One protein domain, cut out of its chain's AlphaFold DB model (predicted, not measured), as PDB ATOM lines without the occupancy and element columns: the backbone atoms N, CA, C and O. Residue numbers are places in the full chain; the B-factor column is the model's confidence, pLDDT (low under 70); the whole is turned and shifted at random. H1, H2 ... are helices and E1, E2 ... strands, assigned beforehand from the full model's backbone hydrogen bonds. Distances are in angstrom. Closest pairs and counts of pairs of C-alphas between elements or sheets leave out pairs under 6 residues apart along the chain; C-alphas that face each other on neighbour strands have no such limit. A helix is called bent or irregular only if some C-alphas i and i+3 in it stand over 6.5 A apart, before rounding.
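This is residues 580 to 684 of the 755 residues of an uncharacterized protein of Stenomitos frigidus ULC18 (UniProt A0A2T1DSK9). A short two-stranded hairpin, E1 and E2, sits in the middle, with H1 and H4 far out at opposite ends and long loops between. H1 and H2 make an L-shaped corner at one end, H3 is beside E1, and residues 681 to 682 of the last stretch pair with E2. The printed part has 105 residues, in order H1 H2 H3 H4 E1 E2; the class is mostly helix, though under half of the residues are in named elements. The sheet, E1 - E2, is antiparallel. The whole is compact, with a radius of gyration of the C-alphas of 14.2 A and spans of 41 by 28 by 20 A.

Look first at E1, residues 651 to 654, and E2, residues 666 to 669, an antiparallel hairpin at 141 degrees; N 652 and O 668 are 3.0 A apart, within hydrogen-bond range. Residues 668 to 669 pair antiparallel with residues 681 to 682. The closest C-alphas of H3, residues 611 to 614, and E1 are those of Leu 612 and Thr 654, 6.3 A apart. H1, residues 580 to 595, is close to but not clearly touching H3; their closest C-alphas, of Phe 589 and Pro 611, are 7.6 A apart. H1 is also close to but not clearly touching H2, residues 597 to 605, the closest C-alphas being those of Gln 593 and Thr 600, 6.5 A; they are only just about perpendicular, at 71 degrees. H4, residues 627 to 638, is apart from H1, H2, H3 and E2. Each O i to N i+4 pair is within hydrogen-bond range in H2 and H4, and 11 of 12 in H1; H3 is too short for such a pair, with 0 of 1 O i to N i+3 pairs within range.

Find C-alpha 651 at (209.380, 214.698, 179.937), where E1 begins; E1 is 9.7 A long and E2 10.1 A. From C-alpha 580 at (235.670, 213.568, 178.734), H1 runs 23.0 A; H2 runs 12.7 A. H3 is irregular, with C-alphas 611 and 614 7.1 A apart. H4 runs 16.5 A to C-alpha 638 at (195.576, 222.595, 181.235).

The C-alphas farthest apart, of Ala 580 and Val 639, are 42.9 A apart. The printed part has no cut; the links H3 to H4, H4 to E1 and E1 to E2 are long. Look for pLDDT under 70 at residues 608 to 609, 611 to 615, 618 to 620 and 658 to 659.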
ATOM      1  N   ALA A 580     235.242 214.493 177.691       71.19
ATOM      2  CA  ALA A 580     235.670 213.568 178.734       71.19
ATOM      3  C   ALA A 580     234.473 213.115 179.582       71.19
ATOM      4  O   ALA A 580     234.305 211.913 179.781       71.19
ATOM      5  N   MET A 581     233.611 214.044 180.009       70.62
ATOM      6  CA  MET A 581     232.380 213.707 180.734       70.62
ATOM      7  C   MET A 581     231.418 212.884 179.862       70.62
ATOM      8  O   MET A 581     230.875 211.889 180.331       70.62
ATOM      9  N   GLN A 582     231.256 213.237 178.583       70.62
ATOM     10  CA  GLN A 582     230.460 212.486 177.610       70.62
ATOM     11  C   GLN A 582     230.958 211.035 177.498       70.62
ATOM     12  O   GLN A 582     230.168 210.103 177.628       70.62
ATOM     13  N   ALA A 583     232.271 210.831 177.336       74.25
ATOM     14  CA  ALA A 583     232.857 209.496 177.232       74.25
ATOM     15  C   ALA A 583     232.777 208.685 178.544       74.25
ATOM     16  O   ALA A 583     232.637 207.463 178.499       74.25
ATOM     17  N   GLU A 584     232.851 209.334 179.712       74.31
ATOM     18  CA  GLU A 584     232.648 208.682 181.017       74.31
ATOM     19  C   GLU A 584     231.187 208.232 181.199       74.31
ATOM     20  O   GLU A 584     230.929 207.106 181.630       74.31
ATOM     21  N   VAL A 585     230.236 209.073 180.784       70.56
ATOM     22  CA  VAL A 585     228.791 208.798 180.789       70.56
ATOM     23  C   VAL A 585     228.429 207.661 179.819       70.56
ATOM     24  O   VAL A 585     227.745 206.715 180.210       70.56
ATOM     25  N   GLU A 586     228.948 207.681 178.587       73.44
ATOM     26  CA  GLU A 586     228.775 206.596 177.606       73.44
ATOM     27  C   GLU A 586     229.353 205.264 178.111       73.44
ATOM     28  O   GLU A 586     228.700 204.222 178.009       73.44
ATOM     29  N   ALA A 587     230.549 205.284 178.710       75.44
ATOM     30  CA  ALA A 587     231.176 204.088 179.272       75.44
ATOM     31  C   ALA A 587     230.376 203.496 180.447       75.44
ATOM     32  O   ALA A 587     230.255 202.272 180.551       75.44
ATOM     33  N   PHE A 588     229.799 204.345 181.305       75.12
ATOM     34  CA  PHE A 588     228.961 203.916 182.424       75.12
ATOM     35  C   PHE A 588     227.695 203.183 181.949       75.12
ATOM     36  O   PHE A 588     227.424 202.071 182.413       75.12
ATOM     37  N   PHE A 589     226.950 203.739 180.985       72.38
ATOM     38  CA  PHE A 589     225.752 203.069 180.460       72.38
ATOM     39  C   PHE A 589     226.088 201.807 179.665       72.38
ATOM     40  O   PHE A 589     225.415 200.790 179.835       72.38
ATOM     41  N   ALA A 590     227.165 201.823 178.872       74.25
ATOM     42  CA  ALA A 590     227.619 200.645 178.135       74.25
ATOM     43  C   ALA A 590     227.994 199.469 179.057       74.25
ATOM     44  O   ALA A 590     227.836 198.314 178.653       74.25
ATOM     45  N   GLN A 591     228.460 199.734 180.286       78.38
ATOM     46  CA  GLN A 591     228.632 198.700 181.311       78.38
ATOM     47  C   GLN A 591     227.289 198.291 181.932       78.38
ATOM     48  O   GLN A 591     226.963 197.105 181.934       78.38
ATOM     49  N   TYR A 592     226.493 199.246 182.430       74.62
ATOM     50  CA  TYR A 592     225.232 198.944 183.119       74.62
ATOM     51  C   TYR A 592     224.272 198.120 182.245       74.62
ATOM     52  O   TYR A 592     223.689 197.142 182.709       74.62
ATOM     53  N   GLN A 593     224.177 198.435 180.953       72.50
ATOM     54  CA  GLN A 593     223.339 197.703 180.004       72.50
ATOM     55  C   GLN A 593     223.851 196.279 179.710       72.50
ATOM     56  O   GLN A 593     223.045 195.390 179.437       72.50
ATOM     57  N   GLN A 594     225.165 196.023 179.777       78.50
ATOM     58  CA  GLN A 594     225.709 194.657 179.672       78.50
ATOM     59  C   GLN A 594     225.363 193.805 180.899       78.50
ATOM     60  O   GLN A 594     225.217 192.589 180.778       78.50
ATOM     61  N   GLU A 595     225.226 194.435 182.065       80.56
ATOM     62  CA  GLU A 595     224.853 193.774 183.318       80.56
ATOM     63  C   GLU A 595     223.320 193.600 183.450       80.56
ATOM     64  O   GLU A 595     222.873 192.574 183.963       80.56
ATOM     65  N   HIS A 596     222.517 194.544 182.933       79.62
ATOM     66  CA  HIS A 596     221.058 194.631 183.136       79.62
ATOM     67  C   HIS A 596     220.222 194.849 181.839       79.62
ATOM     68  O   HIS A 596     219.386 195.758 181.795       79.62
ATOM     69  N   PRO A 597     220.381 194.052 180.761       78.88
ATOM     70  CA  PRO A 597     219.782 194.362 179.454       78.88
ATOM     71  C   PRO A 597     218.243 194.317 179.428       78.88
ATOM     72  O   PRO A 597     217.617 195.239 178.910       78.88
ATOM     73  N   GLU A 598     217.619 193.278 179.993       79.50
ATOM     74  CA  GLU A 598     216.151 193.115 179.984       79.50
ATOM     75  C   GLU A 598     215.454 194.161 180.872       79.50
ATOM     76  O   GLU A 598     214.444 194.746 180.482       79.50
ATOM     77  N   GLU A 599     216.039 194.442 182.039       77.88
ATOM     78  CA  GLU A 599     215.581 195.458 182.996       77.88
ATOM     79  C   GLU A 599     215.646 196.867 182.387       77.88
ATOM     80  O   GLU A 599     214.685 197.626 182.487       77.88
ATOM     81  N   THR A 600     216.733 197.182 181.674       76.06
ATOM     82  CA  THR A 600     216.925 198.473 180.996       76.06
ATOM     83  C   THR A 600     215.892 198.705 179.886       76.06
ATOM     84  O   THR A 600     215.333 199.796 179.785       76.06
ATOM     85  N   VAL A 601     215.596 197.686 179.066       80.75
ATOM     86  CA  VAL A 601     214.576 197.793 178.003       80.75
ATOM     87  C   VAL A 601     213.180 197.973 178.603       80.75
ATOM     88  O   VAL A 601     212.477 198.906 178.218       80.75
ATOM     89  N   LEU A 602     212.803 197.134 179.576       79.00
ATOM     90  CA  LEU A 602     211.484 197.174 180.212       79.00
ATOM     91  C   LEU A 602     211.224 198.507 180.930       79.00
ATOM     92  O   LEU A 602     210.131 199.071 180.834       79.00
ATOM     93  N   ALA A 603     212.230 199.025 181.635       74.25
ATOM     94  CA  ALA A 603     212.132 200.293 182.343       74.25
ATOM     95  C   ALA A 603     212.076 201.497 181.378       74.25
ATOM     96  O   ALA A 603     211.438 202.499 181.704       74.25
ATOM     97  N   TRP A 604     212.683 201.404 180.186       84.94
ATOM     98  CA  TRP A 604     212.533 202.428 179.146       84.94
ATOM     99  C   TRP A 604     211.138 202.407 178.523       84.94
ATOM    100  O   TRP A 604     210.491 203.449 178.507       84.94
ATOM    101  N   SER A 605     210.624 201.240 178.108       79.50
ATOM    102  CA  SER A 605     209.260 201.126 177.553       79.50
ATOM    103  C   SER A 605     208.169 201.562 178.538       79.50
ATOM    104  O   SER A 605     207.098 201.985 178.126       79.50
ATOM    105  N   ALA A 606     208.447 201.508 179.843       74.31
ATOM    106  CA  ALA A 606     207.548 201.984 180.891       74.31
ATOM    107  C   ALA A 606     207.724 203.478 181.262       74.31
ATOM    108  O   ALA A 606     207.134 203.916 182.242       74.31
ATOM    109  N   GLY A 607     208.564 204.259 180.564       74.06
ATOM    110  CA  GLY A 607     208.796 205.693 180.837       74.06
ATOM    111  C   GLY A 607     209.612 206.026 182.098       74.06
ATOM    112  O   GLY A 607     210.039 207.168 182.299       74.06
ATOM    113  N   VAL A 608     209.870 205.034 182.954       68.31
ATOM    114  CA  VAL A 608     210.537 205.216 184.254       68.31
ATOM    115  C   VAL A 608     212.067 205.280 184.157       68.31
ATOM    116  O   VAL A 608     212.715 205.779 185.078       68.31
ATOM    117  N   TYR A 609     212.666 204.818 183.055       68.94
ATOM    118  CA  TYR A 609     214.115 204.864 182.834       68.94
ATOM    119  C   TYR A 609     214.553 206.129 182.093       68.94
ATOM    120  O   TYR A 609     214.589 206.169 180.864       68.94
ATOM    121  N   ASN A 610     214.971 207.140 182.856       71.62
ATOM    122  CA  ASN A 610     215.839 208.197 182.344       71.62
ATOM    123  C   ASN A 610     217.292 207.911 182.788       71.62
ATOM    124  O   ASN A 610     217.625 208.208 183.941       71.62
ATOM    125  N   PRO A 611     218.165 207.367 181.917       65.06
ATOM    126  CA  PRO A 611     219.573 207.148 182.255       65.06
ATOM    127  C   PRO A 611     220.304 208.473 182.513       65.06
ATOM    128  O   PRO A 611     221.149 208.560 183.402       65.06
ATOM    129  N   LEU A 612     219.933 209.528 181.782       67.00
ATOM    130  CA  LEU A 612     220.598 210.830 181.785       67.00
ATOM    131  C   LEU A 612     220.164 211.724 182.964       67.00
ATOM    132  O   LEU A 612     220.755 212.776 183.179       67.00
ATOM    133  N   ALA A 613     219.200 211.296 183.790       63.19
ATOM    134  CA  ALA A 613     218.690 212.054 184.944       63.19
ATOM    135  C   ALA A 613     219.734 212.370 186.034       63.19
ATOM    136  O   ALA A 613     219.484 213.209 186.896       63.19
ATOM    137  N   GLN A 614     220.877 211.677 186.034       60.84
ATOM    138  CA  GLN A 614     221.990 211.913 186.967       60.84
ATOM    139  C   GLN A 614     223.144 212.711 186.329       60.84
ATOM    140  O   GLN A 614     224.187 212.886 186.956       60.84
ATOM    141  N   VAL A 615     222.962 213.186 185.094       65.31
ATOM    142  CA  VAL A 615     223.957 213.903 184.290       65.31
ATOM    143  C   VAL A 615     223.511 215.357 184.118       65.31
ATOM    144  O   VAL A 615     222.317 215.640 184.017       65.31
ATOM    145  N   ASP A 616     224.456 216.297 184.059       70.38
ATOM    146  CA  ASP A 616     224.154 217.660 183.610       70.38
ATOM    147  C   ASP A 616     223.838 217.625 182.106       70.38
ATOM    148  O   ASP A 616     224.735 217.542 181.261       70.38
ATOM    149  N   LEU A 617     222.541 217.653 181.790       72.56
ATOM    150  CA  LEU A 617     222.012 217.554 180.431       72.56
ATOM    151  C   LEU A 617     222.587 218.634 179.500       72.56
ATOM    152  O   LEU A 617     222.861 218.349 178.337       72.56
ATOM    153  N   LEU A 618     222.832 219.850 180.003       69.81
ATOM    154  CA  LEU A 618     223.400 220.932 179.194       69.81
ATOM    155  C   LEU A 618     224.880 220.676 178.881       69.81
ATOM    156  O   LEU A 618     225.335 220.971 177.778       69.81
ATOM    157  N   ALA A 619     225.626 220.080 179.815       66.56
ATOM    158  CA  ALA A 619     227.038 219.752 179.623       66.56
ATOM    159  C   ALA A 619     227.283 218.513 178.729       66.56
ATOM    160  O   ALA A 619     228.377 218.389 178.173       66.56
ATOM    161  N   VAL A 620     226.276 217.649 178.520       68.00
ATOM    162  CA  VAL A 620     226.258 216.633 177.436       68.00
ATOM    163  C   VAL A 620     225.562 217.106 176.150       68.00
ATOM    164  O   VAL A 620     225.381 216.314 175.229       68.00
ATOM    165  N   GLY A 621     225.201 218.389 176.046       71.75
ATOM    166  CA  GLY A 621     224.681 218.978 174.807       71.75
ATOM    167  C   GLY A 621     223.211 218.679 174.495       71.75
ATOM    168  O   GLY A 621     222.824 218.731 173.328       71.75
ATOM    169  N   ALA A 622     222.381 218.384 175.502       79.31
ATOM    170  CA  ALA A 622     220.940 218.235 175.313       79.31
ATOM    171  C   ALA A 622     220.322 219.503 174.704       79.31
ATOM    172  O   ALA A 622     220.613 220.625 175.131       79.31
ATOM    173  N   ARG A 623     219.442 219.327 173.711       86.56
ATOM    174  CA  ARG A 623     218.751 220.452 173.071       86.56
ATOM    175  C   ARG A 623     217.775 221.126 174.039       86.56
ATOM    176  O   ARG A 623     217.120 220.459 174.841       86.56
ATOM    177  N   TYR A 624     217.616 222.436 173.890       83.88
ATOM    178  CA  TYR A 624     216.484 223.150 174.478       83.88
ATOM    179  C   TYR A 624     215.160 222.662 173.865       83.88
ATOM    180  O   TYR A 624     215.137 222.123 172.751       83.88
ATOM    181  N   LEU A 625     214.069 222.856 174.606       86.50
ATOM    182  CA  LEU A 625     212.719 222.724 174.070       86.50
ATOM    183  C   LEU A 625     212.476 223.823 173.029       86.50
ATOM    184  O   LEU A 625     212.991 224.938 173.152       86.50
ATOM    185  N   GLU A 626     211.706 223.511 171.992       90.44
ATOM    186  CA  GLU A 626     211.179 224.538 171.094       90.44
ATOM    187  C   GLU A 626     209.933 225.190 171.725       90.44
ATOM    188  O   GLU A 626     209.183 224.500 172.415       90.44
ATOM    189  N   PRO A 627     209.629 226.478 171.467       87.94
ATOM    190  CA  PRO A 627     208.461 227.135 172.065       87.94
ATOM    191  C   PRO A 627     207.133 226.409 171.804       87.94
ATOM    192  O   PRO A 627     206.265 226.395 172.663       87.94
ATOM    193  N   ALA A 628     206.994 225.735 170.656       86.75
ATOM    194  CA  ALA A 628     205.816 224.921 170.348       86.75
ATOM    195  C   ALA A 628     205.723 223.631 171.190       86.75
ATOM    196  O   ALA A 628     204.627 223.111 171.383       86.75
ATOM    197  N   GLU A 629     206.846 223.111 171.696       91.19
ATOM    198  CA  GLU A 629     206.863 222.012 172.666       91.19
ATOM    199  C   GLU A 629     206.482 222.516 174.068       91.19
ATOM    200  O   GLU A 629     205.697 221.861 174.750       91.19
ATOM    201  N   GLU A 630     206.971 223.695 174.471       88.94
ATOM    202  CA  GLU A 630     206.601 224.350 175.736       88.94
ATOM    203  C   GLU A 630     205.102 224.717 175.769       88.94
ATOM    204  O   GLU A 630     204.392 224.337 176.704       88.94
ATOM    205  N   ASP A 631     204.594 225.373 174.718       87.75
ATOM    206  CA  ASP A 631     203.178 225.732 174.560       87.75
ATOM    207  C   ASP A 631     202.274 224.481 174.552       87.75
ATOM    208  O   ASP A 631     201.232 224.463 175.215       87.75
ATOM    209  N   TRP A 632     202.675 223.411 173.846       92.44
ATOM    210  CA  TRP A 632     201.919 222.151 173.812       92.44
ATOM    211  C   TRP A 632     201.890 221.470 175.180       92.44
ATOM    212  O   TRP A 632     200.816 221.059 175.615       92.44
ATOM    213  N   LEU A 633     203.023 221.382 175.889       91.56
ATOM    214  CA  LEU A 633     203.070 220.814 177.242       91.56
ATOM    215  C   LEU A 633     202.147 221.595 178.186       91.56
ATOM    216  O   LEU A 633     201.361 220.993 178.923       91.56
ATOM    217  N   ALA A 634     202.179 222.928 178.117       88.06
ATOM    218  CA  ALA A 634     201.355 223.767 178.973       88.06
ATOM    219  C   ALA A 634     199.856 223.612 178.699       88.06
ATOM    220  O   ALA A 634     199.065 223.392 179.624       88.06
ATOM    221  N   LEU A 635     199.454 223.629 177.427       89.56
ATOM    222  CA  LEU A 635     198.076 223.350 177.033       89.56
ATOM    223  C   LEU A 635     197.655 221.922 177.423       89.56
ATOM    224  O   LEU A 635     196.557 221.746 177.955       89.56
ATOM    225  N   ALA A 636     198.522 220.919 177.248       89.50
ATOM    226  CA  ALA A 636     198.252 219.521 177.583       89.50
ATOM    227  C   ALA A 636     198.033 219.318 179.095       89.50
ATOM    228  O   ALA A 636     197.127 218.578 179.494       89.50
ATOM    229  N   ARG A 637     198.778 220.026 179.959       91.00
ATOM    230  CA  ARG A 637     198.485 220.088 181.404       91.00
ATOM    231  C   ARG A 637     197.136 220.757 181.662       91.00
ATOM    232  O   ARG A 637     196.332 220.239 182.437       91.00
ATOM    233  N   MET A 638     196.833 221.875 180.999       85.88
ATOM    234  CA  MET A 638     195.576 222.595 181.235       85.88
ATOM    235  C   MET A 638     194.328 221.803 180.812       85.88
ATOM    236  O   MET A 638     193.342 221.819 181.556       85.88
ATOM    237  N   VAL A 639     194.365 221.059 179.701       88.12
ATOM    238  CA  VAL A 639     193.249 220.187 179.272       88.12
ATOM    239  C   VAL A 639     193.203 218.824 179.983       88.12
ATOM    240  O   VAL A 639     192.301 218.031 179.716       88.12
ATOM    241  N   GLY A 640     194.135 218.538 180.900       82.06
ATOM    242  CA  GLY A 640     194.165 217.283 181.665       82.06
ATOM    243  C   GLY A 640     194.657 216.065 180.874       82.06
ATOM    244  O   GLY A 640     194.324 214.931 181.219       82.06
ATOM    245  N   TRP A 641     195.430 216.283 179.808       85.75
ATOM    246  CA  TRP A 641     196.168 215.225 179.110       85.75
ATOM    247  C   TRP A 641     197.403 214.782 179.899       85.75
ATOM    248  O   TRP A 641     197.743 213.600 179.891       85.75
ATOM    249  N   LEU A 642     198.042 215.724 180.599       86.69
ATOM    250  CA  LEU A 642     199.152 215.478 181.519       86.69
ATOM    251  C   LEU A 642     198.648 215.417 182.966       86.69
ATOM    252  O   LEU A 642     197.814 216.226 183.374       86.69
ATOM    253  N   LEU A 643     199.177 214.479 183.754       81.19
ATOM    254  CA  LEU A 643     198.734 214.182 185.124       81.19
ATOM    255  C   LEU A 643     199.713 214.688 186.204       81.19
ATOM    256  O   LEU A 643     199.904 214.038 187.231       81.19
ATOM    257  N   VAL A 644     200.339 215.845 185.968       77.25
ATOM    258  CA  VAL A 644     201.434 216.411 186.782       77.25
ATOM    259  C   VAL A 644     201.193 217.866 187.181       77.25
ATOM    260  O   VAL A 644     200.455 218.597 186.518       77.25
ATOM    261  N   GLU A 645     201.843 218.296 188.268       70.19
ATOM    262  CA  GLU A 645     201.854 219.704 188.681       70.19
ATOM    263  C   GLU A 645     202.855 220.538 187.866       70.19
ATOM    264  O   GLU A 645     202.526 221.673 187.529       70.19
ATOM    265  N   ASP A 646     204.017 219.988 187.498       75.25
ATOM    266  CA  ASP A 646     205.041 220.638 186.663       75.25
ATOM    267  C   ASP A 646     205.087 220.001 185.261       75.25
ATOM    268  O   ASP A 646     205.113 218.776 185.132       75.25
ATOM    269  N   GLU A 647     205.100 220.814 184.203       81.81
ATOM    270  CA  GLU A 647     205.206 220.347 182.811       81.81
ATOM    271  C   GLU A 647     206.520 219.608 182.511       81.81
ATOM    272  O   GLU A 647     206.579 218.821 181.567       81.81
ATOM    273  N   LEU A 648     207.565 219.809 183.315       82.19
ATOM    274  CA  LEU A 648     208.851 219.135 183.148       82.19
ATOM    275  C   LEU A 648     208.856 217.702 183.713       82.19
ATOM    276  O   LEU A 648     209.674 216.891 183.282       82.19
ATOM    277  N   ASP A 649     207.933 217.343 184.615       80.56
ATOM    278  CA  ASP A 649     207.874 215.992 185.204       80.56
ATOM    279  C   ASP A 649     207.416 214.917 184.197       80.56
ATOM    280  O   ASP A 649     207.781 213.744 184.336       80.56
ATOM    281  N   VAL A 650     206.647 215.287 183.165       84.25
ATOM    282  CA  VAL A 650     206.215 214.357 182.099       84.25
ATOM    283  C   VAL A 650     207.278 214.087 181.045       84.25
ATOM    284  O   VAL A 650     207.108 213.142 180.279       84.25
ATOM    285  N   ILE A 651     208.353 214.872 180.968       87.38
ATOM    286  CA  ILE A 651     209.380 214.698 179.937       87.38
ATOM    287  C   ILE A 651     210.691 214.174 180.508       87.38
ATOM    288  O   ILE A 651     211.036 214.362 181.675       87.38
ATOM    289  N   TYR A 652     211.446 213.481 179.664       85.19
ATOM    290  CA  TYR A 652     212.773 213.002 180.007       85.19
ATOM    291  C   TYR A 652     213.676 212.950 178.779       85.19
ATOM    292  O   TYR A 652     213.236 212.611 177.682       85.19
ATOM    293  N   PHE A 653     214.944 213.311 178.969       85.19
ATOM    294  CA  PHE A 653     215.941 213.315 177.905       85.19
ATOM    295  C   PHE A 653     216.651 211.958 177.861       85.19
ATOM    296  O   PHE A 653     217.301 211.572 178.830       85.19
ATOM    297  N   THR A 654     216.515 211.208 176.769       84.31
ATOM    298  CA  THR A 654     217.158 209.894 176.595       84.31
ATOM    299  C   THR A 654     217.266 209.523 175.124       84.31
ATOM    300  O   THR A 654     216.477 209.973 174.301       84.31
ATOM    301  N   ALA A 655     218.204 208.640 174.794       81.12
ATOM    302  CA  ALA A 655     218.148 207.857 173.563       81.12
ATOM    303  C   ALA A 655     217.308 206.578 173.780       81.12
ATOM    304  O   ALA A 655     217.142 206.156 174.932       81.12
ATOM    305  N   PRO A 656     216.780 205.953 172.713       80.25
ATOM    306  CA  PRO A 656     216.072 204.681 172.813       80.25
ATOM    307  C   PRO A 656     217.023 203.474 172.994       80.25
ATOM    308  O   PRO A 656     218.195 203.514 172.592       80.25
ATOM    309  N   PRO A 657     216.530 202.356 173.561       74.94
ATOM    310  CA  PRO A 657     217.227 201.076 173.540       74.94
ATOM    311  C   PRO A 657     217.327 200.511 172.109       74.94
ATOM    312  O   PRO A 657     216.483 200.810 171.265       74.94
ATOM    313  N   PRO A 658     218.301 199.625 171.821       65.56
ATOM    314  CA  PRO A 658     219.288 199.051 172.734       65.56
ATOM    315  C   PRO A 658     220.680 199.695 172.594       65.56
ATOM    316  O   PRO A 658     221.672 199.034 172.888       65.56
ATOM    317  N   THR A 659     220.786 200.928 172.091       66.81
ATOM    318  CA  THR A 659     222.079 201.601 171.851       66.81
ATOM    319  C   THR A 659     222.365 202.750 172.808       66.81
ATOM    320  O   THR A 659     223.537 202.987 173.080       66.81
ATOM    321  N   PHE A 660     221.340 203.457 173.304       70.31
ATOM    322  CA  PHE A 660     221.463 204.571 174.261       70.31
ATOM    323  C   PHE A 660     222.524 205.641 173.904       70.31
ATOM    324  O   PHE A 660     223.052 206.326 174.780       70.31
ATOM    325  N   ALA A 661     222.838 205.800 172.616       76.62
ATOM    326  CA  ALA A 661     223.883 206.704 172.151       76.62
ATOM    327  C   ALA A 661     223.469 208.167 172.372       76.62
ATOM    328  O   ALA A 661     222.391 208.564 171.937       76.62
ATOM    329  N   LEU A 662     224.320 208.983 173.004       73.88
ATOM    330  CA  LEU A 662     223.981 210.375 173.344       73.88
ATOM    331  C   LEU A 662     223.662 211.235 172.107       73.88
ATOM    332  O   LEU A 662     222.809 212.111 172.173       73.88
ATOM    333  N   GLU A 663     224.256 210.916 170.953       73.88
ATOM    334  CA  GLU A 663     223.947 211.524 169.646       73.88
ATOM    335  C   GLU A 663     222.504 211.260 169.144       73.88
ATOM    336  O   GLU A 663     222.053 211.902 168.198       73.88
ATOM    337  N   GLN A 664     221.789 210.308 169.757       78.81
ATOM    338  CA  GLN A 664     220.392 209.939 169.483       78.81
ATOM    339  C   GLN A 664     219.461 210.325 170.647       78.81
ATOM    340  O   GLN A 664     218.294 209.929 170.650       78.81
ATOM    341  N   ALA A 665     219.967 211.039 171.660       84.56
ATOM    342  CA  ALA A 665     219.183 211.409 172.828       84.56
ATOM    343  C   ALA A 665     218.288 212.622 172.548       84.56
ATOM    344  O   ALA A 665     218.713 213.613 171.955       84.56
ATOM    345  N   ASP A 666     217.036 212.531 172.983       89.88
ATOM    346  CA  ASP A 666     216.013 213.539 172.732       89.88
ATOM    347  C   ASP A 666     214.982 213.574 173.868       89.88
ATOM    348  O   ASP A 666     215.015 212.746 174.780       89.88
ATOM    349  N   TRP A 667     214.056 214.527 173.812       91.00
ATOM    350  CA  TRP A 667     212.949 214.624 174.758       91.00
ATOM    351  C   TRP A 667     211.847 213.622 174.405       91.00
ATOM    352  O   TRP A 667     211.246 213.695 173.333       91.00
ATOM    353  N   TYR A 668     211.564 212.708 175.331       91.75
ATOM    354  CA  TYR A 668     210.460 211.751 175.281       91.75
ATOM    355  C   TYR A 668     209.404 212.096 176.334       91.75
ATOM    356  O   TYR A 668     209.741 212.582 177.415       91.75
ATOM    357  N   VAL A 669     208.136 211.816 176.032       90.81
ATOM    358  CA  VAL A 669     207.018 211.955 176.981       90.81
ATOM    359  C   VAL A 669     206.804 210.635 177.731       90.81
ATOM    360  O   VAL A 669     206.805 209.563 177.128       90.81
ATOM    361  N   ARG A 670     206.620 210.710 179.053       86.75
ATOM    362  CA  ARG A 670     206.371 209.579 179.959       86.75
ATOM    363  C   ARG A 670     204.937 209.055 179.837       86.75
ATOM    364  O   ARG A 670     204.017 209.792 180.196       86.75
ATOM    365  N   PRO A 671     204.719 207.795 179.411       82.94
ATOM    366  CA  PRO A 671     203.375 207.252 179.208       82.94
ATOM    367  C   PRO A 671     202.495 207.303 180.459       82.94
ATOM    368  O   PRO A 671     201.362 207.775 180.392       82.94
ATOM    369  N   ASP A 672     203.050 206.919 181.614       81.44
ATOM    370  CA  ASP A 672     202.368 206.820 182.912       81.44
ATOM    371  C   ASP A 672     201.888 208.163 183.490       81.44
ATOM    372  O   ASP A 672     201.035 208.187 184.383       81.44
ATOM    373  N   LEU A 673     202.407 209.273 182.960       82.19
ATOM    374  CA  LEU A 673     202.027 210.639 183.318       82.19
ATOM    375  C   LEU A 673     201.165 211.324 182.237       82.19
ATOM    376  O   LEU A 673     200.759 212.475 182.418       82.19
ATOM    377  N   THR A 674     200.834 210.613 181.153       80.81
ATOM    378  CA  THR A 674     199.798 210.998 180.179       80.81
ATOM    379  C   THR A 674     198.514 210.188 180.372       80.81
ATOM    380  O   THR A 674     198.467 209.222 181.131       80.81
ATOM    381  N   THR A 675     197.453 210.561 179.659       75.75
ATOM    382  CA  THR A 675     196.191 209.802 179.607       75.75
ATOM    383  C   THR A 675     196.008 208.952 178.344       75.75
ATOM    384  O   THR A 675     194.949 208.339 178.201       75.75
ATOM    385  N   PHE A 676     196.982 208.922 177.420       78.00
ATOM    386  CA  PHE A 676     196.768 208.391 176.061       78.00
ATOM    387  C   PHE A 676     197.981 207.737 175.362       78.00
ATOM    388  O   PHE A 676     197.819 207.270 174.234       78.00
ATOM    389  N   LEU A 677     199.176 207.705 175.967       79.88
ATOM    390  CA  LEU A 677     200.335 206.987 175.415       79.88
ATOM    391  C   LEU A 677     200.522 205.633 176.117       79.88
ATOM    392  O   LEU A 677     200.457 205.569 177.343       79.88
ATOM    393  N   ASP A 678     200.811 204.582 175.345       80.12
ATOM    394  CA  ASP A 678     201.161 203.244 175.859       80.12
ATOM    395  C   ASP A 678     202.687 203.033 175.986       80.12
ATOM    396  O   ASP A 678     203.147 202.319 176.874       80.12
ATOM    397  N   GLU A 679     203.476 203.677 175.117       86.62
ATOM    398  CA  GLU A 679     204.948 203.643 175.073       86.62
ATOM    399  C   GLU A 679     205.512 205.068 174.877       86.62
ATOM    400  O   GLU A 679     204.773 205.956 174.439       86.62
ATOM    401  N   PRO A 680     206.791 205.342 175.207       89.75
ATOM    402  CA  PRO A 680     207.341 206.694 175.152       89.75
ATOM    403  C   PRO A 680     207.520 207.177 173.713       89.75
ATOM    404  O   PRO A 680     208.231 206.564 172.916       89.75
ATOM    405  N   VAL A 681     206.940 208.334 173.404       91.06
ATOM    406  CA  VAL A 681     207.031 208.976 172.084       91.06
ATOM    407  C   VAL A 681     207.864 210.254 172.184       91.06
ATOM    408  O   VAL A 681     207.848 210.943 173.209       91.06
ATOM    409  N   LEU A 682     208.605 210.568 171.117       93.00
ATOM    410  CA  LEU A 682     209.369 211.809 170.979       93.00
ATOM    411  C   LEU A 682     208.444 213.026 171.112       93.00
ATOM    412  O   LEU A 682     207.445 213.118 170.404       93.00
ATOM    413  N   LEU A 683     208.799 213.995 171.956       93.38
ATOM    414  CA  LEU A 683     207.976 215.173 172.250       93.38
ATOM    415  C   LEU A 683     207.569 215.927 170.974       93.38
ATOM    416  O   LEU A 683     206.379 216.082 170.713       93.38
ATOM    417  N   ARG A 684     208.537 216.272 170.115       92.88
ATOM    418  CA  ARG A 684     208.301 216.853 168.778       92.88
ATOM    419  C   ARG A 684     207.346 216.051 167.883       92.88
ATOM    420  O   ARG A 684     206.688 216.638 167.029       92.88
TER     421      ARG A 684